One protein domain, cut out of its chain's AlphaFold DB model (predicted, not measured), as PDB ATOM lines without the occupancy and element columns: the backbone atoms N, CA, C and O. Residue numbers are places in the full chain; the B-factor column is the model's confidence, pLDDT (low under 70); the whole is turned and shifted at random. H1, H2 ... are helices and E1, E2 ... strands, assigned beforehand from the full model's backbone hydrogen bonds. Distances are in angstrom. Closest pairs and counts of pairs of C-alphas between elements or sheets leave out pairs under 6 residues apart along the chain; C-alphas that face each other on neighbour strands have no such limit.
ATOM      1  N   LEU A   6     128.817 119.987  96.501       95.38
ATOM      2  CA  LEU A   6     128.093 120.292  97.735       95.38
ATOM      3  C   LEU A   6     127.381 121.635  97.612       95.38
ATOM      4  O   LEU A   6     128.016 122.634  97.281       95.38
ATOM      5  N   TYR A   7     126.097 121.678  97.954       93.56
ATOM      6  CA  TYR A   7     125.319 122.908  98.069       93.56
ATOM      7  C   TYR A   7     124.909 123.141  99.531       93.56
ATOM      8  O   TYR A   7     124.019 122.480 100.069       93.56
ATOM      9  N   LEU A   8     125.581 124.097 100.171       91.12
ATOM     10  CA  LEU A   8     125.340 124.551 101.539       91.12
ATOM     11  C   LEU A   8     124.257 125.640 101.584       91.12
ATOM     12  O   LEU A   8     124.312 126.609 100.821       91.12
ATOM     13  N   ALA A   9     123.332 125.532 102.543       87.06
ATOM     14  CA  ALA A   9     122.250 126.497 102.783       87.06
ATOM     15  C   ALA A   9     121.315 126.754 101.573       87.06
ATOM     16  O   ALA A   9     120.798 127.863 101.400       87.06
ATOM     17  N   SER A  10     121.086 125.722 100.757       83.31
ATOM     18  CA  SER A  10     120.309 125.732  99.511       83.31
ATOM     19  C   SER A  10     118.809 125.999  99.690       83.31
ATOM     20  O   SER A  10     118.137 126.443  98.756       83.31
ATOM     21  N   TYR A  11     118.261 125.757 100.882       79.50
ATOM     22  CA  TYR A  11     116.835 125.842 101.188       79.50
ATOM     23  C   TYR A  11     115.965 125.036 100.204       79.50
ATOM     24  O   TYR A  11     115.892 123.813 100.282       79.50
ATOM     25  N   LYS A  12     115.272 125.714  99.281       79.25
ATOM     26  CA  LYS A  12     114.410 125.099  98.256       79.25
ATOM     27  C   LYS A  12     115.052 125.094  96.865       79.25
ATOM     28  O   LYS A  12     114.411 124.660  95.911       79.25
ATOM     29  N   ALA A  13     116.277 125.601  96.730       82.62
ATOM     30  CA  ALA A  13     116.967 125.655  95.453       82.62
ATOM     31  C   ALA A  13     117.264 124.240  94.937       82.62
ATOM     32  O   ALA A  13     117.635 123.338  95.689       82.62
ATOM     33  N   LYS A  14     117.115 124.053  93.626       88.81
ATOM     34  CA  LYS A  14     117.493 122.830  92.918       88.81
ATOM     35  C   LYS A  14     118.253 123.224  91.656       88.81
ATOM     36  O   LYS A  14     117.794 124.093  90.918       88.81
ATOM     37  N   LEU A  15     119.405 122.597  91.454       91.25
ATOM     38  CA  LEU A  15     120.233 122.725  90.259       91.25
ATOM     39  C   LEU A  15     119.972 121.533  89.331       91.25
ATOM     40  O   LEU A  15     119.685 120.435  89.818       91.25
ATOM     41  N   ASP A  16     120.127 121.737  88.026       92.81
ATOM     42  CA  ASP A  16     119.967 120.709  86.990       92.81
ATOM     43  C   ASP A  16     121.287 119.953  86.734       92.81
ATOM     44  O   ASP A  16     121.594 119.532  85.622       92.81
ATOM     45  N   TYR A  17     122.086 119.777  87.789       93.38
ATOM     46  CA  TYR A  17     123.292 118.958  87.790       93.38
ATOM     47  C   TYR A  17     123.049 117.701  88.627       93.38
ATOM     48  O   TYR A  17     122.517 117.774  89.734       93.38
ATOM     49  N   GLU A  18     123.418 116.539  88.092       91.19
ATOM     50  CA  GLU A  18     123.045 115.240  88.662       91.19
ATOM     51  C   GLU A  18     123.719 114.974  90.016       91.19
ATOM     52  O   GLU A  18     123.068 114.552  90.970       91.19
ATOM     53  N   ASN A  19     125.015 115.277  90.135       94.31
ATOM     54  CA  ASN A  19     125.817 114.929  91.309       94.31
ATOM     55  C   ASN A  19     125.899 116.085  92.328       94.31
ATOM     56  O   ASN A  19     126.990 116.491  92.737       94.31
ATOM     57  N   VAL A  20     124.741 116.653  92.694       93.56
ATOM     58  CA  VAL A  20     124.626 117.692  93.736       93.56
ATOM     59  C   VAL A  20     124.090 117.096  95.031       93.56
ATOM     60  O   VAL A  20     122.952 116.628  95.097       93.56
ATOM     61  N   ILE A  21     124.889 117.196  96.087       93.00
ATOM     62  CA  ILE A  21     124.504 116.895  97.460       93.00
ATOM     63  C   ILE A  21     124.093 118.196  98.138       93.00
ATOM     64  O   ILE A  21     124.828 119.182  98.126       93.00
ATOM     65  N   TYR A  22     122.906 118.206  98.731       89.38
ATOM     66  CA  TYR A  22     122.349 119.382  99.385       89.38
ATOM     67  C   TYR A  22     122.425 119.192 100.896       89.38
ATOM     68  O   TYR A  22     121.899 118.214 101.416       89.38
ATOM     69  N   GLN A  23     123.060 120.131 101.591       84.06
ATOM     70  CA  GLN A  23     123.286 120.039 103.034       84.06
ATOM     71  C   GLN A  23     121.986 120.159 103.847       84.06
ATOM     72  O   GLN A  23     121.833 119.519 104.880       84.06
ATOM     73  N   ASP A  24     121.063 121.009 103.395       74.19
ATOM     74  CA  ASP A  24     119.867 121.426 104.138       74.19
ATOM     75  C   ASP A  24     118.551 121.081 103.427       74.19
ATOM     76  O   ASP A  24     117.464 121.413 103.907       74.19
ATOM     77  N   LYS A  25     118.616 120.388 102.286       55.97
ATOM     78  CA  LYS A  25     117.415 119.890 101.620       55.97
ATOM     79  C   LYS A  25     116.860 118.763 102.489       55.97
ATOM     80  O   LYS A  25     117.504 117.732 102.627       55.97
ATOM     81  N   PHE A  26     115.682 118.993 103.072       49.06
ATOM     82  CA  PHE A  26     114.941 118.092 103.976       49.06
ATOM     83  C   PHE A  26     115.270 118.147 105.478       49.06
ATOM     84  O   PHE A  26     114.690 117.371 106.230       49.06
ATOM     85  N   ILE A  27     116.090 119.093 105.951       45.66
ATOM     86  CA  ILE A  27     116.334 119.266 107.393       45.66
ATOM     87  C   ILE A  27     115.822 120.639 107.832       45.66
ATOM     88  O   ILE A  27     116.104 121.660 107.203       45.66
ATOM     89  N   GLN A  28     115.025 120.656 108.905       43.47
ATOM     90  CA  GLN A  28     114.634 121.868 109.621       43.47
ATOM     91  C   GLN A  28     115.900 122.694 109.889       43.47
ATOM     92  O   GLN A  28     116.795 122.255 110.608       43.47
ATOM     93  N   ARG A  29     115.968 123.882 109.276       44.34
ATOM     94  CA  ARG A  29     117.127 124.794 109.243       44.34
ATOM     95  C   ARG A  29     117.718 125.152 110.615       44.34
ATOM     96  O   ARG A  29     118.803 125.721 110.657       44.34
ATOM     97  N   ASP A  30     117.022 124.818 111.697       40.22
ATOM     98  CA  ASP A  30     117.280 125.363 113.021       40.22
ATOM     99  C   ASP A  30     118.034 124.438 113.987       40.22
ATOM    100  O   ASP A  30     118.512 124.959 114.989       40.22
ATOM    101  N   ILE A  31     118.195 123.120 113.749       37.91
ATOM    102  CA  ILE A  31     118.686 122.237 114.844       37.91
ATOM    103  C   ILE A  31     119.843 121.261 114.526       37.91
ATOM    104  O   ILE A  31     120.510 120.863 115.476       37.91
ATOM    105  N   SER A  32     120.211 120.904 113.284       38.91
ATOM    106  CA  SER A  32     121.224 119.822 113.126       38.91
ATOM    107  C   SER A  32     122.311 119.949 112.052       38.91
ATOM    108  O   SER A  32     122.990 118.964 111.773       38.91
ATOM    109  N   GLY A  33     122.588 121.131 111.494       54.47
ATOM    110  CA  GLY A  33     123.755 121.250 110.609       54.47
ATOM    111  C   GLY A  33     124.266 122.663 110.399       54.47
ATOM    112  O   GLY A  33     123.799 123.379 109.514       54.47
ATOM    113  N   CYS A  34     125.286 123.069 111.154       72.56
ATOM    114  CA  CYS A  34     126.024 124.283 110.837       72.56
ATOM    115  C   CYS A  34     126.822 124.065 109.541       72.56
ATOM    116  O   CYS A  34     127.641 123.153 109.459       72.56
ATOM    117  N   MET A  35     126.652 124.920 108.526       80.81
ATOM    118  CA  MET A  35     127.464 124.845 107.292       80.81
ATOM    119  C   MET A  35     128.979 124.960 107.555       80.81
ATOM    120  O   MET A  35     129.805 124.527 106.749       80.81
ATOM    121  N   LEU A  36     129.362 125.542 108.698       84.62
ATOM    122  CA  LEU A  36     130.756 125.633 109.132       84.62
ATOM    123  C   LEU A  36     131.300 124.291 109.638       84.62
ATOM    124  O   LEU A  36     132.505 124.076 109.551       84.62
ATOM    125  N   GLU A  37     130.444 123.374 110.081       85.81
ATOM    126  CA  GLU A  37     130.821 122.048 110.598       85.81
ATOM    127  C   GLU A  37     130.820 120.972 109.508       85.81
ATOM    128  O   GLU A  37     131.391 119.903 109.691       85.81
ATOM    129  N   THR A  38     130.225 121.246 108.342       85.25
ATOM    130  CA  THR A  38     130.185 120.281 107.239       85.25
ATOM    131  C   THR A  38     131.594 119.901 106.786       85.25
ATOM    132  O   THR A  38     132.416 120.784 106.496       85.25
ATOM    133  N   ASN A  39     131.859 118.593 106.707       87.56
ATOM    134  CA  ASN A  39     133.074 118.054 106.108       87.56
ATOM    135  C   ASN A  39     133.049 118.322 104.597       87.56
ATOM    136  O   ASN A  39     132.075 118.001 103.921       87.56
ATOM    137  N   LEU A  40     134.105 118.944 104.075       91.56
ATOM    138  CA  LEU A  40     134.188 119.374 102.680       91.56
ATOM    139  C   LEU A  40     135.112 118.477 101.842       91.56
ATOM    140  O   LEU A  40     135.244 118.705 100.640       91.56
ATOM    141  N   ASP A  41     135.761 117.475 102.443       90.25
ATOM    142  CA  ASP A  41     136.877 116.732 101.840       90.25
ATOM    143  C   ASP A  41     136.462 115.817 100.687       90.25
ATOM    144  O   ASP A  41     137.187 115.718  99.698       90.25
ATOM    145  N   GLU A  42     135.269 115.237 100.745       91.44
ATOM    146  CA  GLU A  42     134.759 114.312  99.722       91.44
ATOM    147  C   GLU A  42     134.167 115.002  98.478       91.44
ATOM    148  O   GLU A  42     133.824 114.339  97.503       91.44
ATOM    149  N   TYR A  43     134.012 116.327  98.512       94.81
ATOM    150  CA  TYR A  43     133.377 117.093  97.441       94.81
ATOM    151  C   TYR A  43     134.419 117.729  96.532       94.81
ATOM    152  O   TYR A  43     135.445 118.221  97.000       94.81
ATOM    153  N   ASP A  44     134.154 117.767  95.234       95.56
ATOM    154  CA  ASP A  44     135.022 118.435  94.271       95.56
ATOM    155  C   ASP A  44     134.765 119.942  94.217       95.56
ATOM    156  O   ASP A  44     135.708 120.720  94.092       95.56
ATOM    157  N   LEU A  45     133.492 120.345  94.285       96.31
ATOM    158  CA  LEU A  45     133.029 121.723  94.116       96.31
ATOM    159  C   LEU A  45     132.113 122.108  95.278       96.31
ATOM    160  O   LEU A  45     131.269 121.306  95.682       96.31
ATOM    161  N   ILE A  46     132.232 123.340  95.777       97.12
ATOM    162  CA  ILE A  46     131.402 123.830  96.887       97.12
ATOM    163  C   ILE A  46     130.598 125.062  96.467       97.12
ATOM    164  O   ILE A  46     131.153 126.039  95.977       97.12
ATOM    165  N   ILE A  47     129.294 125.051  96.711       96.81
ATOM    166  CA  ILE A  47     128.401 126.202  96.554       96.81
ATOM    167  C   ILE A  47     127.804 126.525  97.920       96.81
ATOM    168  O   ILE A  47     127.364 125.627  98.635       96.81
ATOM    169  N   ALA A  48     127.770 127.802  98.289       94.50
ATOM    170  CA  ALA A  48     127.194 128.255  99.546       94.50
ATOM    171  C   ALA A  48     126.310 129.491  99.356       94.50
ATOM    172  O   ALA A  48     126.760 130.516  98.847       94.50
ATOM    173  N   THR A  49     125.073 129.421  99.848       91.75
ATOM    174  CA  THR A  49     124.125 130.550  99.904       91.75
ATOM    175  C   THR A  49     123.755 130.853 101.362       91.75
ATOM    176  O   THR A  49     122.610 130.632 101.771       91.75
ATOM    177  N   PRO A  50     124.722 131.283 102.204       88.12
ATOM    178  CA  PRO A  50     124.478 131.518 103.624       88.12
ATOM    179  C   PRO A  50     123.357 132.550 103.841       88.12
ATOM    180  O   PRO A  50     123.175 133.458 103.022       88.12
ATOM    181  N   PRO A  51     122.621 132.470 104.962       80.38
ATOM    182  CA  PRO A  51     121.565 133.427 105.265       80.38
ATOM    183  C   PRO A  51     122.094 134.869 105.275       80.38
ATOM    184  O   PRO A  51     123.200 135.156 105.734       80.38
ATOM    185  N   CYS A  52     121.284 135.794 104.756       74.94
ATOM    186  CA  CYS A  52     121.692 137.173 104.480       74.94
ATOM    187  C   CYS A  52     121.048 138.228 105.390       74.94
ATOM    188  O   CYS A  52     121.194 139.423 105.139       74.94
ATOM    189  N   ASN A  53     120.319 137.813 106.429       73.38
ATOM    190  CA  ASN A  53     119.421 138.687 107.197       73.38
ATOM    191  C   ASN A  53     120.124 139.918 107.783       73.38
ATOM    192  O   ASN A  53     119.573 141.017 107.731       73.38
ATOM    193  N   TYR A  54     121.358 139.748 108.258       72.94
ATOM    194  CA  TYR A  54     122.171 140.838 108.792       72.94
ATOM    195  C   TYR A  54     122.768 141.732 107.700       72.94
ATOM    196  O   TYR A  54     122.748 142.958 107.796       72.94
ATOM    197  N   TYR A  55     123.261 141.134 106.616       77.88
ATOM    198  CA  TYR A  55     123.957 141.875 105.568       77.88
ATOM    199  C   TYR A  55     123.012 142.524 104.549       77.88
ATOM    200  O   TYR A  55     123.407 143.467 103.869       77.88
ATOM    201  N   SER A  56     121.751 142.103 104.461       74.50
ATOM    202  CA  SER A  56     120.791 142.632 103.493       74.50
ATOM    203  C   SER A  56     120.468 144.115 103.715       74.50
ATOM    204  O   SER A  56     120.021 144.532 104.785       74.50
ATOM    205  N   ARG A  57     120.599 144.927 102.656       69.69
ATOM    206  CA  ARG A  57     120.154 146.336 102.665       69.69
ATOM    207  C   ARG A  57     118.650 146.484 102.892       69.69
ATOM    208  O   ARG A  57     118.240 147.489 103.462       69.69
ATOM    209  N   ALA A  58     117.849 145.500 102.473       69.56
ATOM    210  CA  ALA A  58     116.395 145.514 102.659       69.56
ATOM    211  C   ALA A  58     116.002 145.457 104.143       69.56
ATOM    212  O   ALA A  58     114.917 145.890 104.519       69.56
ATOM    213  N   ASN A  59     116.906 144.970 104.992       67.50
ATOM    214  CA  ASN A  59     116.728 144.943 106.426       67.50
ATOM    215  C   ASN A  59     117.546 146.059 107.089       67.50
ATOM    216  O   ASN A  59     118.657 145.862 107.587       67.50
ATOM    217  N   TRP A  60     117.016 147.280 107.033       67.88
ATOM    218  CA  TRP A  60     117.659 148.447 107.643       67.88
ATOM    219  C   TRP A  60     117.551 148.444 109.177       67.88
ATOM    220  O   TRP A  60     118.422 148.988 109.845       67.88
ATOM    221  N   ARG A  61     116.540 147.756 109.730       71.25
ATOM    222  CA  ARG A  61     116.300 147.555 111.170       71.25
ATOM    223  C   ARG A  61     116.958 146.285 111.726       71.25
ATOM    224  O   ARG A  61     116.463 145.704 112.688       71.25
ATOM    225  N   ARG A  62     118.067 145.839 111.131       73.31
ATOM    226  CA  ARG A  62     118.777 144.610 111.532       73.31
ATOM    227  C   ARG A  62     119.119 144.564 113.023       73.31
ATOM    228  O   ARG A  62     118.977 143.510 113.623       73.31
ATOM    229  N   GLU A  63     119.439 145.717 113.611       72.31
ATOM    230  CA  GLU A  63     119.799 145.826 115.028       72.31
ATOM    231  C   GLU A  63     118.629 145.531 115.982       72.31
ATOM    232  O   GLU A  63     118.849 145.116 117.112       72.31
ATOM    233  N   VAL A  64     117.383 145.684 115.524       75.19
ATOM    234  CA  VAL A  64     116.172 145.470 116.341       75.19
ATOM    235  C   VAL A  64     115.327 144.284 115.866       75.19
ATOM    236  O   VAL A  64     114.327 143.931 116.485       75.19
ATOM    237  N   SER A  65     115.694 143.654 114.749       72.00
ATOM    238  CA  SER A  65     114.986 142.490 114.222       72.00
ATOM    239  C   SER A  65     115.431 141.235 114.969       72.00
ATOM    240  O   SER A  65     116.544 140.761 114.752       72.00
ATOM    241  N   LYS A  66     114.533 140.653 115.777       72.69
ATOM    242  CA  LYS A  66     114.763 139.386 116.497       72.69
ATOM    243  C   LYS A  66     115.323 138.296 115.576       72.69
ATOM    244  O   LYS A  66     116.396 137.769 115.828       72.69
ATOM    245  N   TYR A  67     114.672 138.079 114.432       67.38
ATOM    246  CA  TYR A  67     115.134 137.129 113.417       67.38
ATOM    247  C   TYR A  67     116.561 137.416 112.931       67.38
ATOM    248  O   TYR A  67     117.332 136.495 112.689       67.38
ATOM    249  N   SER A  68     116.940 138.686 112.790       69.44
ATOM    250  CA  SER A  68     118.281 139.053 112.325       69.44
ATOM    251  C   SER A  68     119.331 138.809 113.389       69.44
ATOM    252  O   SER A  68     120.356 138.239 113.051       69.44
ATOM    253  N   GLN A  69     119.048 139.183 114.638       72.12
ATOM    254  CA  GLN A  69     119.934 138.969 115.783       72.12
ATOM    255  C   GLN A  69     120.111 137.477 116.110       72.12
ATOM    256  O   GLN A  69     121.200 137.044 116.468       72.12
ATOM    257  N   GLU A  70     119.059 136.674 115.935       68.25
ATOM    258  CA  GLU A  70     119.090 135.228 116.196       68.25
ATOM    259  C   GLU A  70     119.688 134.419 115.035       68.25
ATOM    260  O   GLU A  70     120.199 133.315 115.236       68.25
ATOM    261  N   THR A  71     119.667 134.946 113.803       68.00
ATOM    262  CA  THR A  71     120.274 134.247 112.662       68.00
ATOM    263  C   THR A  71     121.796 134.339 112.738       68.00
ATOM    264  O   THR A  71     122.368 135.414 112.541       68.00
ATOM    265  N   LYS A  72     122.474 133.194 112.880       68.81
ATOM    266  CA  LYS A  72     123.943 133.109 112.800       68.81
ATOM    267  C   LYS A  72     124.478 133.829 111.547       68.81
ATOM    268  O   LYS A  72     124.069 133.544 110.419       68.81
ATOM    269  N   HIS A  73     125.413 134.761 111.731       78.81
ATOM    270  CA  HIS A  73     126.031 135.539 110.651       78.81
ATOM    271  C   HIS A  73     127.156 134.753 109.971       78.81
ATOM    272  O   HIS A  73     128.339 135.009 110.169       78.81
ATOM    273  N   LEU A  74     126.784 133.755 109.173       85.69
ATOM    274  CA  LEU A  74     127.734 132.752 108.683       85.69
ATOM    275  C   LEU A  74     128.592 133.212 107.493       85.69
ATOM    276  O   LEU A  74     129.596 132.571 107.205       85.69
ATOM    277  N   LEU A  75     128.221 134.300 106.803       89.62
ATOM    278  CA  LEU A  75     128.860 134.725 105.549       89.62
ATOM    279  C   LEU A  75     130.384 134.955 105.657       89.62
ATOM    280  O   LEU A  75     131.104 134.398 104.825       89.62
ATOM    281  N   PRO A  76     130.916 135.722 106.632       90.31
ATOM    282  CA  PRO A  76     132.359 135.946 106.704       90.31
ATOM    283  C   PRO A  76     133.118 134.647 106.981       90.31
ATOM    284  O   PRO A  76     134.134 134.375 106.347       90.31
ATOM    285  N   GLU A  77     132.607 133.822 107.895       90.50
ATOM    286  CA  GLU A  77     133.291 132.602 108.319       90.50
ATOM    287  C   GLU A  77     133.246 131.504 107.258       90.50
ATOM    288  O   GLU A  77     134.257 130.838 107.034       90.50
ATOM    289  N   ILE A  78     132.136 131.357 106.523       92.06
ATOM    290  CA  ILE A  78     132.109 130.417 105.399       92.06
ATOM    291  C   ILE A  78     133.036 130.885 104.276       92.06
ATOM    292  O   ILE A  78     133.766 130.066 103.725       92.06
ATOM    293  N   LEU A  79     133.092 132.188 103.978       93.12
ATOM    294  CA  LEU A  79     134.004 132.708 102.960       93.12
ATOM    295  C   LEU A  79     135.467 132.465 103.357       93.12
ATOM    296  O   LEU A  79     136.234 131.935 102.556       93.12
ATOM    297  N   LYS A  80     135.843 132.751 104.612       92.88
ATOM    298  CA  LYS A  80     137.179 132.436 105.148       92.88
ATOM    299  C   LYS A  80     137.490 130.940 105.073       92.88
ATOM    300  O   LYS A  80     138.603 130.580 104.690       92.88
ATOM    301  N   LYS A  81     136.533 130.071 105.428       92.44
ATOM    302  CA  LYS A  81     136.687 128.609 105.342       92.44
ATOM    303  C   LYS A  81     136.963 128.180 103.900       92.44
ATOM    304  O   LYS A  81     137.922 127.454 103.671       92.44
ATOM    305  N   LEU A  82     136.173 128.661 102.938       93.81
ATOM    306  CA  LEU A  82     136.272 128.265 101.530       93.81
ATOM    307  C   LEU A  82     137.509 128.834 100.824       93.81
ATOM    308  O   LEU A  82     138.125 128.125 100.036       93.81
ATOM    309  N   VAL A  83     137.939 130.057 101.150       92.81
ATOM    310  CA  VAL A  83     139.176 130.650 100.602       92.81
ATOM    311  C   VAL A  83     140.422 129.847 100.985       92.81
ATOM    312  O   VAL A  83     141.379 129.789 100.215       92.81
ATOM    313  N   LYS A  84     140.409 129.203 102.157       90.69
ATOM    314  CA  LYS A  84     141.492 128.320 102.608       90.69
ATOM    315  C   LYS A  84     141.476 126.952 101.921       90.69
ATOM    316  O   LYS A  84     142.465 126.225 102.013       90.69
ATOM    317  N   LEU A  85     140.387 126.586 101.242       87.50
ATOM    318  CA  LEU A  85     140.303 125.317 100.531       87.50
ATOM    319  C   LEU A  85     141.042 125.380  99.206       87.50
ATOM    320  O   LEU A  85     140.959 126.341  98.445       87.50
ATOM    321  N   ASN A  86     141.677 124.263  98.870       87.69
ATOM    322  CA  ASN A  86     142.233 124.049  97.545       87.69
ATOM    323  C   ASN A  86     141.195 123.436  96.587       87.69
ATOM    324  O   ASN A  86     141.469 122.428  95.937       87.69
ATOM    325  N   LYS A  87     139.981 123.998  96.561       92.00
ATOM    326  CA  LYS A  87     138.852 123.501  95.766       92.00
ATOM    327  C   LYS A  87     138.079 124.663  95.150       92.00
ATOM    328  O   LYS A  87     138.010 125.722  95.780       92.00
ATOM    329  N   PRO A  88     137.488 124.499  93.958       95.81
ATOM    330  CA  PRO A  88     136.601 125.507  93.409       95.81
ATOM    331  C   PRO A  88     135.405 125.761  94.329       95.81
ATOM    332  O   PRO A  88     134.751 124.819  94.789       95.81
ATOM    333  N   PHE A  89     135.090 127.034  94.559       97.25
ATOM    334  CA  PHE A  89     133.914 127.412  95.331       97.25
ATOM    335  C   PHE A  89     133.140 128.581  94.727       97.25
ATOM    336  O   PHE A  89     133.698 129.411  94.007       97.25
ATOM    337  N   LEU A  90     131.860 128.667  95.088       97.75
ATOM    338  CA  LEU A  90     130.991 129.813  94.861       97.75
ATOM    339  C   LEU A  90     130.271 130.169  96.165       97.75
ATOM    340  O   LEU A  90     129.606 129.321  96.756       97.75
ATOM    341  N   VAL A  91     130.362 131.424  96.596       96.38
ATOM    342  CA  VAL A  91     129.529 131.966  97.679       96.38
ATOM    343  C   VAL A  91     128.628 133.039  97.105       96.38
ATOM    344  O   VAL A  91     129.120 133.963  96.469       96.38
ATOM    345  N   GLU A  92     127.328 132.949  97.353       94.31
ATOM    346  CA  GLU A  92     126.357 133.970  96.967       94.31
ATOM    347  C   GLU A  92     125.806 134.681  98.206       94.31
ATOM    348  O   GLU A  92     125.490 134.061  99.226       94.31
ATOM    349  N   ASN A  93     125.699 136.008  98.122       91.69
ATOM    350  CA  ASN A  93     124.906 136.786  99.065       91.69
ATOM    351  C   ASN A  93     124.399 138.099  98.451       91.69
ATOM    352  O   ASN A  93     124.931 138.588  97.457       91.69
ATOM    353  N   VAL A  94     123.429 138.755  99.092       86.25
ATOM    354  CA  VAL A  94     123.032 140.121  98.711       86.25
ATOM    355  C   VAL A  94     124.079 141.143  99.150       86.25
ATOM    356  O   VAL A  94     124.636 141.056 100.240       86.25
ATOM    357  N   ILE A  95     124.336 142.155  98.318       83.00
ATOM    358  CA  ILE A  95     125.432 143.092  98.567       83.00
ATOM    359  C   ILE A  95     125.106 144.170  99.604       83.00
ATOM    360  O   ILE A  95     124.109 144.893  99.506       83.00
ATOM    361  N   ASN A  96     126.048 144.386 100.523       85.75
ATOM    362  CA  ASN A  96     126.103 145.582 101.356       85.75
ATOM    363  C   ASN A  96     127.553 146.000 101.613       85.75
ATOM    364  O   ASN A  96     128.136 145.674 102.642       85.75
ATOM    365  N   LYS A  97     128.126 146.754 100.666       84.69
ATOM    366  CA  LYS A  97     129.540 147.177 100.684       84.69
ATOM    367  C   LYS A  97     129.979 147.791 102.020       84.69
ATOM    368  O   LYS A  97     131.097 147.551 102.445       84.69
ATOM    369  N   LYS A  98     129.101 148.554 102.687       86.56
ATOM    370  CA  LYS A  98     129.424 149.205 103.965       86.56
ATOM    371  C   LYS A  98     129.615 148.186 105.091       86.56
ATOM    372  O   LYS A  98     130.563 148.317 105.851       86.56
ATOM    373  N   LEU A  99     128.729 147.192 105.194       85.50
ATOM    374  CA  LEU A  99     128.840 146.139 106.212       85.50
ATOM    375  C   LEU A  99     129.873 145.067 105.861       85.50
ATOM    376  O   LEU A  99     130.400 144.413 106.749       85.50
ATOM    377  N   MET A 100     130.126 144.856 104.571       89.62
ATOM    378  CA  MET A 100     131.014 143.800 104.087       89.62
ATOM    379  C   MET A 100     132.463 144.261 103.913       89.62
ATOM    380  O   MET A 100     133.287 143.474 103.459       89.62
ATOM    381  N   LYS A 101     132.782 145.521 104.241       90.06
ATOM    382  CA  LYS A 101     134.082 146.150 103.956       90.06
ATOM    383  C   LYS A 101     135.288 145.315 104.412       90.06
ATOM    384  O   LYS A 101     136.292 145.302 103.719       90.06
ATOM    385  N   ASP A 102     135.158 144.578 105.515       89.62
ATOM    386  CA  ASP A 102     136.274 143.857 106.136       89.62
ATOM    387  C   ASP A 102     136.528 142.478 105.502       89.62
ATOM    388  O   ASP A 102     137.532 141.836 105.799       89.62
ATOM    389  N   PHE A 103     135.624 141.991 104.642       89.62
ATOM    390  CA  PHE A 103     135.748 140.660 104.039       89.62
ATOM    391  C   PHE A 103     135.383 140.580 102.552       89.62
ATOM    392  O   PHE A 103     135.564 139.528 101.939       89.62
ATOM    393  N   ILE A 104     134.873 141.659 101.953       91.31
ATOM    394  CA  ILE A 104     134.428 141.674 100.553       91.31
ATOM    395  C   ILE A 104     135.551 141.314  99.571       91.31
ATOM    396  O   ILE A 104     135.268 140.700  98.544       91.31
ATOM    397  N   ASP A 105     136.802 141.607  99.932       92.62
ATOM    398  CA  ASP A 105     137.991 141.363  99.109       92.62
ATOM    399  C   ASP A 105     138.767 140.091  99.507       92.62
ATOM    400  O   ASP A 105     139.873 139.863  99.025       92.62
ATOM    401  N   LEU A 106     138.196 139.210 100.346       91.12
ATOM    402  CA  LEU A 106     138.822 137.913 100.667       91.12
ATOM    403  C   LEU A 106     138.975 136.994  99.440       91.12
ATOM    404  O   LEU A 106     139.801 136.080  99.450       91.12
ATOM    405  N   ALA A 107     138.163 137.214  98.406       92.19
ATOM    406  CA  ALA A 107     138.188 136.488  97.143       92.19
ATOM    407  C   ALA A 107     137.706 137.390  95.994       92.19
ATOM    408  O   ALA A 107     136.957 138.341  96.250       92.19
ATOM    409  N   PRO A 108     138.062 137.072  94.732       94.38
ATOM    410  CA  PRO A 108     137.438 137.688  93.568       94.38
ATOM    411  C   PRO A 108     135.914 137.621  93.667       94.38
ATOM    412  O   PRO A 108     135.347 136.577  94.001       94.38
ATOM    413  N   HIS A 109     135.257 138.749  93.398       94.38
ATOM    414  CA  HIS A 109     133.816 138.865  93.546       94.38
ATOM    415  C   HIS A 109     133.162 139.580  92.367       94.38
ATOM    416  O   HIS A 109     133.688 140.543  91.811       94.38
ATOM    417  N   TYR A 110     131.962 139.128  92.019       94.25
ATOM    418  CA  TYR A 110     131.208 139.585  90.858       94.25
ATOM    419  C   TYR A 110     129.801 139.985  91.272       94.25
ATOM    420  O   TYR A 110     129.255 139.445  92.230       94.25
ATOM    421  N   LYS A 111     129.204 140.945  90.565       91.19
ATOM    422  CA  LYS A 111     127.887 141.493  90.914       91.19
ATOM    423  C   LYS A 111     126.918 141.281  89.775       91.19
ATOM    424  O   LYS A 111     127.230 141.626  88.640       91.19
ATOM    425  N   ILE A 112     125.746 140.758  90.110       87.88
ATOM    426  CA  ILE A 112     124.615 140.634  89.193       87.88
ATOM    427  C   ILE A 112     123.366 141.078  89.949       87.88
ATOM    428  O   ILE A 112     123.012 140.513  90.987       87.88
ATOM    429  N   GLY A 113     122.731 142.149  89.474       84.56
ATOM    430  CA  GLY A 113     121.635 142.797  90.193       84.56
ATOM    431  C   GLY A 113     122.035 143.167  91.628       84.56
ATOM    432  O   GLY A 113     123.022 143.867  91.858       84.56
ATOM    433  N   ARG A 114     121.267 142.684  92.611       83.62
ATOM    434  CA  ARG A 114     121.522 142.912  94.048       83.62
ATOM    435  C   ARG A 114     122.474 141.897  94.694       83.62
ATOM    436  O   ARG A 114     122.753 142.020  95.887       83.62
ATOM    437  N   HIS A 115     122.909 140.888  93.950       89.00
ATOM    438  CA  HIS A 115     123.673 139.756  94.460       89.00
ATOM    439  C   HIS A 115     125.172 139.935  94.185       89.00
ATOM    440  O   HIS A 115     125.579 140.571  93.211       89.00
ATOM    441  N   THR A 116     125.994 139.409  95.086       92.94
ATOM    442  CA  THR A 116     127.446 139.280  94.967       92.94
ATOM    443  C   THR A 116     127.815 137.811  95.025       92.94
ATOM    444  O   THR A 116     127.272 137.061  95.832       92.94
ATOM    445  N   TYR A 117     128.751 137.434  94.165       95.44
ATOM    446  CA  TYR A 117     129.236 136.077  93.997       95.44
ATOM    447  C   TYR A 117     130.744 136.074  94.198       95.44
ATOM    448  O   TYR A 117     131.449 136.701  93.411       95.44
ATOM    449  N   TRP A 118     131.233 135.396  95.232       96.50
ATOM    450  CA  TRP A 118     132.662 135.175  95.459       96.50
ATOM    451  C   TRP A 118     133.064 133.819  94.901       96.50
ATOM    452  O   TRP A 118     132.396 132.823  95.175       96.50
ATOM    453  N   THR A 119     134.159 133.764  94.153       96.69
ATOM    454  CA  THR A 119     134.688 132.508  93.614       96.69
ATOM    455  C   THR A 119     136.191 132.597  93.382       96.69
ATOM    456  O   THR A 119     136.749 133.681  93.228       96.69
ATOM    457  N   ASN A 120     136.850 131.444  93.356       95.38
ATOM    458  CA  ASN A 120     138.260 131.296  93.011       95.38
ATOM    459  C   ASN A 120     138.493 130.756  91.586       95.38
ATOM    460  O   ASN A 120     139.620 130.388  91.254       95.38
ATOM    461  N   LEU A 121     137.468 130.699  90.732       94.06
ATOM    462  CA  LEU A 121     137.654 130.413  89.305       94.06
ATOM    463  C   LEU A 121     138.330 131.600  88.600       94.06
ATOM    464  O   LEU A 121     137.936 132.747  88.810       94.06
ATOM    465  N   ASN A 122     139.333 131.345  87.753       86.88
ATOM    466  CA  ASN A 122     140.064 132.412  87.056       86.88
ATOM    467  C   ASN A 122     139.222 133.040  85.948       86.88
ATOM    468  O   ASN A 122     139.249 134.251  85.746       86.88
ATOM    469  N   ASN A 123     138.469 132.205  85.232       85.50
ATOM    470  CA  ASN A 123     137.727 132.599  84.037       85.50
ATOM    471  C   ASN A 123     136.229 132.755  84.317       85.50
ATOM    472  O   ASN A 123     135.386 132.466  83.463       85.50
ATOM    473  N   PHE A 124     135.879 133.192  85.528       93.00
ATOM    474  CA  PHE A 124     134.490 133.436  85.883       93.00
ATOM    475  C   PHE A 124     134.017 134.774  85.317       93.00
ATOM    476  O   PHE A 124     134.346 135.843  85.824       93.00
ATOM    477  N   ASN A 125     133.236 134.713  84.243       92.81
ATOM    478  CA  ASN A 125     132.700 135.897  83.586       92.81
ATOM    479  C   ASN A 125     131.177 135.931  83.695       92.81
ATOM    480  O   ASN A 125     130.478 135.223  82.973       92.81
ATOM    481  N   VAL A 126     130.663 136.792  84.573       89.94
ATOM    482  CA  VAL A 126     129.217 136.939  84.797       89.94
ATOM    483  C   VAL A 126     128.453 137.505  83.600       89.94
ATOM    484  O   VAL A 126     127.240 137.338  83.532       89.94
ATOM    485  N   LYS A 127     129.134 138.143  82.636       89.38
ATOM    486  CA  LYS A 127     128.492 138.680  81.424       89.38
ATOM    487  C   LYS A 127     127.993 137.583  80.479       89.38
ATOM    488  O   LYS A 127     127.123 137.848  79.659       89.38
ATOM    489  N   GLU A 128     128.530 136.369  80.590       91.88
ATOM    490  CA  GLU A 128     128.095 135.207  79.798       91.88
ATOM    491  C   GLU A 128     126.775 134.610  80.315       91.88
ATOM    492  O   GLU A 128     126.136 133.815  79.627       91.88
ATOM    493  N   ILE A 129     126.340 135.009  81.512       91.69
ATOM    494  CA  ILE A 129     125.156 134.463  82.169       91.69
ATOM    495  C   ILE A 129     123.940 135.287  81.747       91.69
ATOM    496  O   ILE A 129     123.704 136.385  82.258       91.69
ATOM    497  N   LYS A 130     123.139 134.749  80.825       88.50
ATOM    498  CA  LYS A 130     121.883 135.372  80.386       88.50
ATOM    499  C   LYS A 130     120.858 135.338  81.523       88.50
ATOM    500  O   LYS A 130     120.253 134.304  81.781       88.50
ATOM    501  N   GLN A 131     120.690 136.465  82.212       85.12
ATOM    502  CA  GLN A 131     119.691 136.614  83.270       85.12
ATOM    503  C   GLN A 131     118.284 136.615  82.671       85.12
ATOM    504  O   GLN A 131     118.051 137.210  81.620       85.12
ATOM    505  N   VAL A 132     117.341 135.973  83.355       82.19
ATOM    506  CA  VAL A 132     115.922 136.082  83.015       82.19
ATOM    507  C   VAL A 132     115.434 137.424  83.539       82.19
ATOM    508  O   VAL A 132     115.631 137.738  84.719       82.19
ATOM    509  N   GLU A 133     114.805 138.220  82.673       70.94
ATOM    510  CA  GLU A 133     114.167 139.460  83.101       70.94
ATOM    511  C   GLU A 133     113.113 139.146  84.161       70.94
ATOM    512  O   GLU A 133     112.135 138.435  83.921       70.94
ATOM    513  N   GLU A 134     113.300 139.705  85.354       62.03
ATOM    514  CA  GLU A 134     112.329 139.625  86.438       62.03
ATOM    515  C   GLU A 134     111.200 140.619  86.162       62.03
ATOM    516  O   GLU A 134     110.985 141.592  86.890       62.03
ATOM    517  N   THR A 135     110.465 140.390  85.074       52.47
ATOM    518  CA  THR A 135     109.225 141.108  84.826       52.47
ATOM    519  C   THR A 135     108.312 140.802  86.011       52.47
ATOM    520  O   THR A 135     107.889 139.669  86.223       52.47
ATOM    521  N   LYS A 136     108.045 141.823  86.838       59.97
ATOM    522  CA  LYS A 136     107.092 141.782  87.959       59.97
ATOM    523  C   LYS A 136     107.554 141.094  89.257       59.97
ATOM    524  O   LYS A 136     106.730 140.481  89.940       59.97
ATOM    525  N   ILE A 137     108.801 141.295  89.706       59.59
ATOM    526  CA  ILE A 137     109.247 140.813  91.038       59.59
ATOM    527  C   ILE A 137     108.296 141.233  92.183       59.59
ATOM    528  O   ILE A 137     108.099 140.501  93.156       59.59
ATOM    529  N   GLN A 138     107.659 142.401  92.035       61.09
ATOM    530  CA  GLN A 138     106.673 142.954  92.965       61.09
ATOM    531  C   GLN A 138     105.404 142.096  93.102       61.09
ATOM    532  O   GLN A 138     104.814 142.066  94.178       61.09
ATOM    533  N   TYR A 139     105.038 141.334  92.064       67.56
ATOM    534  CA  TYR A 139     103.887 140.421  92.056       67.56
ATOM    535  C   TYR A 139     104.288 138.951  92.275       67.56
ATOM    536  O   TYR A 139     103.435 138.095  92.486       67.56
ATOM    537  N   THR A 140     105.585 138.627  92.268       61.94
ATOM    538  CA  THR A 140     106.071 137.281  92.598       61.94
ATOM    539  C   THR A 140     105.935 137.028  94.107       61.94
ATOM    540  O   THR A 140     106.396 137.866  94.877       61.94
ATOM    541  N   PRO A 141     105.360 135.909  94.584       62.91
ATOM    542  CA  PRO A 141     105.300 135.594  96.016       62.91
ATOM    543  C   PRO A 141     106.687 135.580  96.675       62.91
ATOM    544  O   PRO A 141     107.640 135.091  96.073       62.91
ATOM    545  N   GLN A 142     106.814 136.049  97.923       58.97
ATOM    546  CA  GLN A 142     108.103 136.146  98.638       58.97
ATOM    547  C   GLN A 142     108.878 134.818  98.679       58.97
ATOM    548  O   GLN A 142     110.095 134.813  98.500       58.97
ATOM    549  N   ALA A 143     108.170 133.692  98.805       54.41
ATOM    550  CA  ALA A 143     108.749 132.348  98.760       54.41
ATOM    551  C   ALA A 143     109.433 132.000  97.421       54.41
ATOM    552  O   ALA A 143     110.265 131.100  97.386       54.41
ATOM    553  N   LYS A 144     109.099 132.709  96.335       54.88
ATOM    554  CA  LYS A 144     109.703 132.581  94.999       54.88
ATOM    555  C   LYS A 144     110.747 133.679  94.705       54.88
ATOM    556  O   LYS A 144     111.333 133.675  93.629       54.88
ATOM    557  N   ARG A 145     110.986 134.619  95.640       59.53
ATOM    558  CA  ARG A 145     111.930 135.753  95.486       59.53
ATOM    559  C   ARG A 145     113.354 135.474  96.000       59.53
ATOM    560  O   ARG A 145     114.257 136.250  95.690       59.53
ATOM    561  N   GLN A 146     113.565 134.451  96.835       49.28
ATOM    562  CA  GLN A 146     114.890 134.068  97.361       49.28
ATOM    563  C   GLN A 146     115.456 132.878  96.579       49.28
ATOM    564  O   GLN A 146     114.723 131.930  96.320       49.28
ATOM    565  N   GLY A 147     116.743 132.930  96.211       57.78
ATOM    566  CA  GLY A 147     117.382 131.879  95.405       57.78
ATOM    567  C   GLY A 147     116.745 131.709  94.021       57.78
ATOM    568  O   GLY A 147     116.669 130.594  93.517       57.78
ATOM    569  N   GLY A 148     116.218 132.806  93.457       74.75
ATOM    570  CA  GLY A 148     115.448 132.809  92.212       74.75
ATOM    571  C   GLY A 148     116.224 132.255  91.015       74.75
ATOM    572  O   GLY A 148     117.426 132.009  91.099       74.75
ATOM    573  N   MET A 149     115.533 132.092  89.884       84.00
ATOM    574  CA  MET A 149     116.089 131.512  88.649       84.00
ATOM    575  C   MET A 149     117.473 132.080  88.296       84.00
ATOM    576  O   MET A 149     118.388 131.340  87.967       84.00
ATOM    577  N   ASN A 150     117.663 133.382  88.475       87.56
ATOM    578  CA  ASN A 150     118.930 134.068  88.253       87.56
ATOM    579  C   ASN A 150     120.093 133.562  89.130       87.56
ATOM    580  O   ASN A 150     121.198 133.386  88.628       87.56
ATOM    581  N   VAL A 151     119.861 133.248  90.410       90.19
ATOM    582  CA  VAL A 151     120.877 132.625  91.279       90.19
ATOM    583  C   VAL A 151     121.169 131.196  90.820       90.19
ATOM    584  O   VAL A 151     122.337 130.822  90.733       90.19
ATOM    585  N   LYS A 152     120.128 130.425  90.470       92.06
ATOM    586  CA  LYS A 152     120.280 129.070  89.913       92.06
ATOM    587  C   LYS A 152     121.193 129.083  88.681       92.06
ATOM    588  O   LYS A 152     122.166 128.336  88.661       92.06
ATOM    589  N   LEU A 153     120.943 129.983  87.728       93.06
ATOM    590  CA  LEU A 153     121.741 130.115  86.504       93.06
ATOM    591  C   LEU A 153     123.219 130.402  86.796       93.06
ATOM    592  O   LEU A 153     124.098 129.866  86.127       93.06
ATOM    593  N   VAL A 154     123.513 131.213  87.816       95.12
ATOM    594  CA  VAL A 154     124.900 131.494  88.216       95.12
ATOM    595  C   VAL A 154     125.564 130.272  88.848       95.12
ATOM    596  O   VAL A 154     126.717 129.978  88.537       95.12
ATOM    597  N   CYS A 155     124.848 129.539  89.704       95.62
ATOM    598  CA  CYS A 155     125.340 128.294  90.293       95.62
ATOM    599  C   CYS A 155     125.631 127.229  89.224       95.62
ATOM    600  O   CYS A 155     126.661 126.561  89.289       95.62
ATOM    601  N   GLU A 156     124.763 127.087  88.224       95.44
ATOM    602  CA  GLU A 156     124.947 126.138  87.117       95.44
ATOM    603  C   GLU A 156     126.119 126.530  86.221       95.44
ATOM    604  O   GLU A 156     126.977 125.698  85.922       95.44
ATOM    605  N   TYR A 157     126.222 127.815  85.883       96.44
ATOM    606  CA  TYR A 157     127.360 128.348  85.142       96.44
ATOM    607  C   TYR A 157     128.688 128.143  85.889       96.44
ATOM    608  O   TYR A 157     129.698 127.780  85.285       96.44
ATOM    609  N   PHE A 158     128.697 128.322  87.214       96.88
ATOM    610  CA  PHE A 158     129.858 128.007  88.047       96.88
ATOM    611  C   PHE A 158     130.256 126.534  87.942       96.88
ATOM    612  O   PHE A 158     131.433 126.255  87.717       96.88
ATOM    613  N   ILE A 159     129.305 125.600  88.061       95.88
ATOM    614  CA  ILE A 159     129.587 124.163  87.932       95.88
ATOM    615  C   ILE A 159     130.189 123.868  86.555       95.88
ATOM    616  O   ILE A 159     131.232 123.221  86.464       95.88
ATOM    617  N   GLU A 160     129.580 124.387  85.487       94.75
ATOM    618  CA  GLU A 160     130.051 124.182  84.117       94.75
ATOM    619  C   GLU A 160     131.498 124.665  83.930       94.75
ATOM    620  O   GLU A 160     132.340 123.947  83.378       94.75
ATOM    621  N   LYS A 161     131.812 125.871  84.413       94.94
ATOM    622  CA  LYS A 161     133.156 126.448  84.301       94.94
ATOM    623  C   LYS A 161     134.163 125.708  85.173       94.94
ATOM    624  O   LYS A 161     135.239 125.377  84.683       94.94
ATOM    625  N   ALA A 162     133.802 125.371  86.409       94.12
ATOM    626  CA  ALA A 162     134.684 124.653  87.321       94.12
ATOM    627  C   ALA A 162     135.051 123.250  86.816       94.12
ATOM    628  O   ALA A 162     136.164 122.788  87.046       94.12
ATOM    629  N   ILE A 163     134.143 122.577  86.101       92.88
ATOM    630  CA  ILE A 163     134.419 121.275  85.474       92.88
ATOM    631  C   ILE A 163     135.423 121.410  84.319       92.88
ATOM    632  O   ILE A 163     136.265 120.531  84.127       92.88
ATOM    633  N   LYS A 164     135.338 122.496  83.543       90.19
ATOM    634  CA  LYS A 164     136.219 122.749  82.389       90.19
ATOM    635  C   LYS A 164     137.597 123.278  82.804       90.19
ATOM    636  O   LYS A 164     138.577 123.091  82.082       90.19
ATOM    637  N   GLU A 165     137.681 123.959  83.940       85.69
ATOM    638  CA  GLU A 165     138.883 124.654  84.383       85.69
ATOM    639  C   GLU A 165     139.888 123.707  85.067       85.69
ATOM    640  O   GLU A 165     139.583 123.023  86.039       85.69
TER     641      GLU A 165
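What this domain is: This is residues 6 to 165 of the 180 residues of the protein "DNA cytosine methyltransferase" of Mycoplasma anserisalpingitidis (UniProt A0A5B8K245). With little regular structure, this domain is one strongly twisted sheet amid long loops, H3 along one face, H2 along the other, H1 off it. The 160 printed residues, mixed in class, hold 55 in E1 E2 E3 H1 H2 E4 E5 E6 H3; the mixed sheet runs E2 E1 E3 E4 E6 E5. It is compact, radius of gyration of the C-alphas 15.3 A, spans 44 by 38 by 33 A.

How they stand to each other: From E1, residues 6 to 8, find N 8 2.8 A from O 47 of parallel E3, residues 45 to 48. H2, residues 75 to 83, and H3, residues 149 to 164, are on opposite faces, heights over the sheet 9.1 A and 8.9 A. In both, every O i to N i+4 pair is within hydrogen-bond range.

Where its parts are: Find C-alpha 6 at (128.093, 120.292, 97.735); H3 runs 22.8 A to C-alpha 164 at (136.219, 122.749, 82.389).

The domain as a whole: The printed part has no cut. The link E6 to H3, among others, is long. Among residues under pLDDT 70 are 134 to 147.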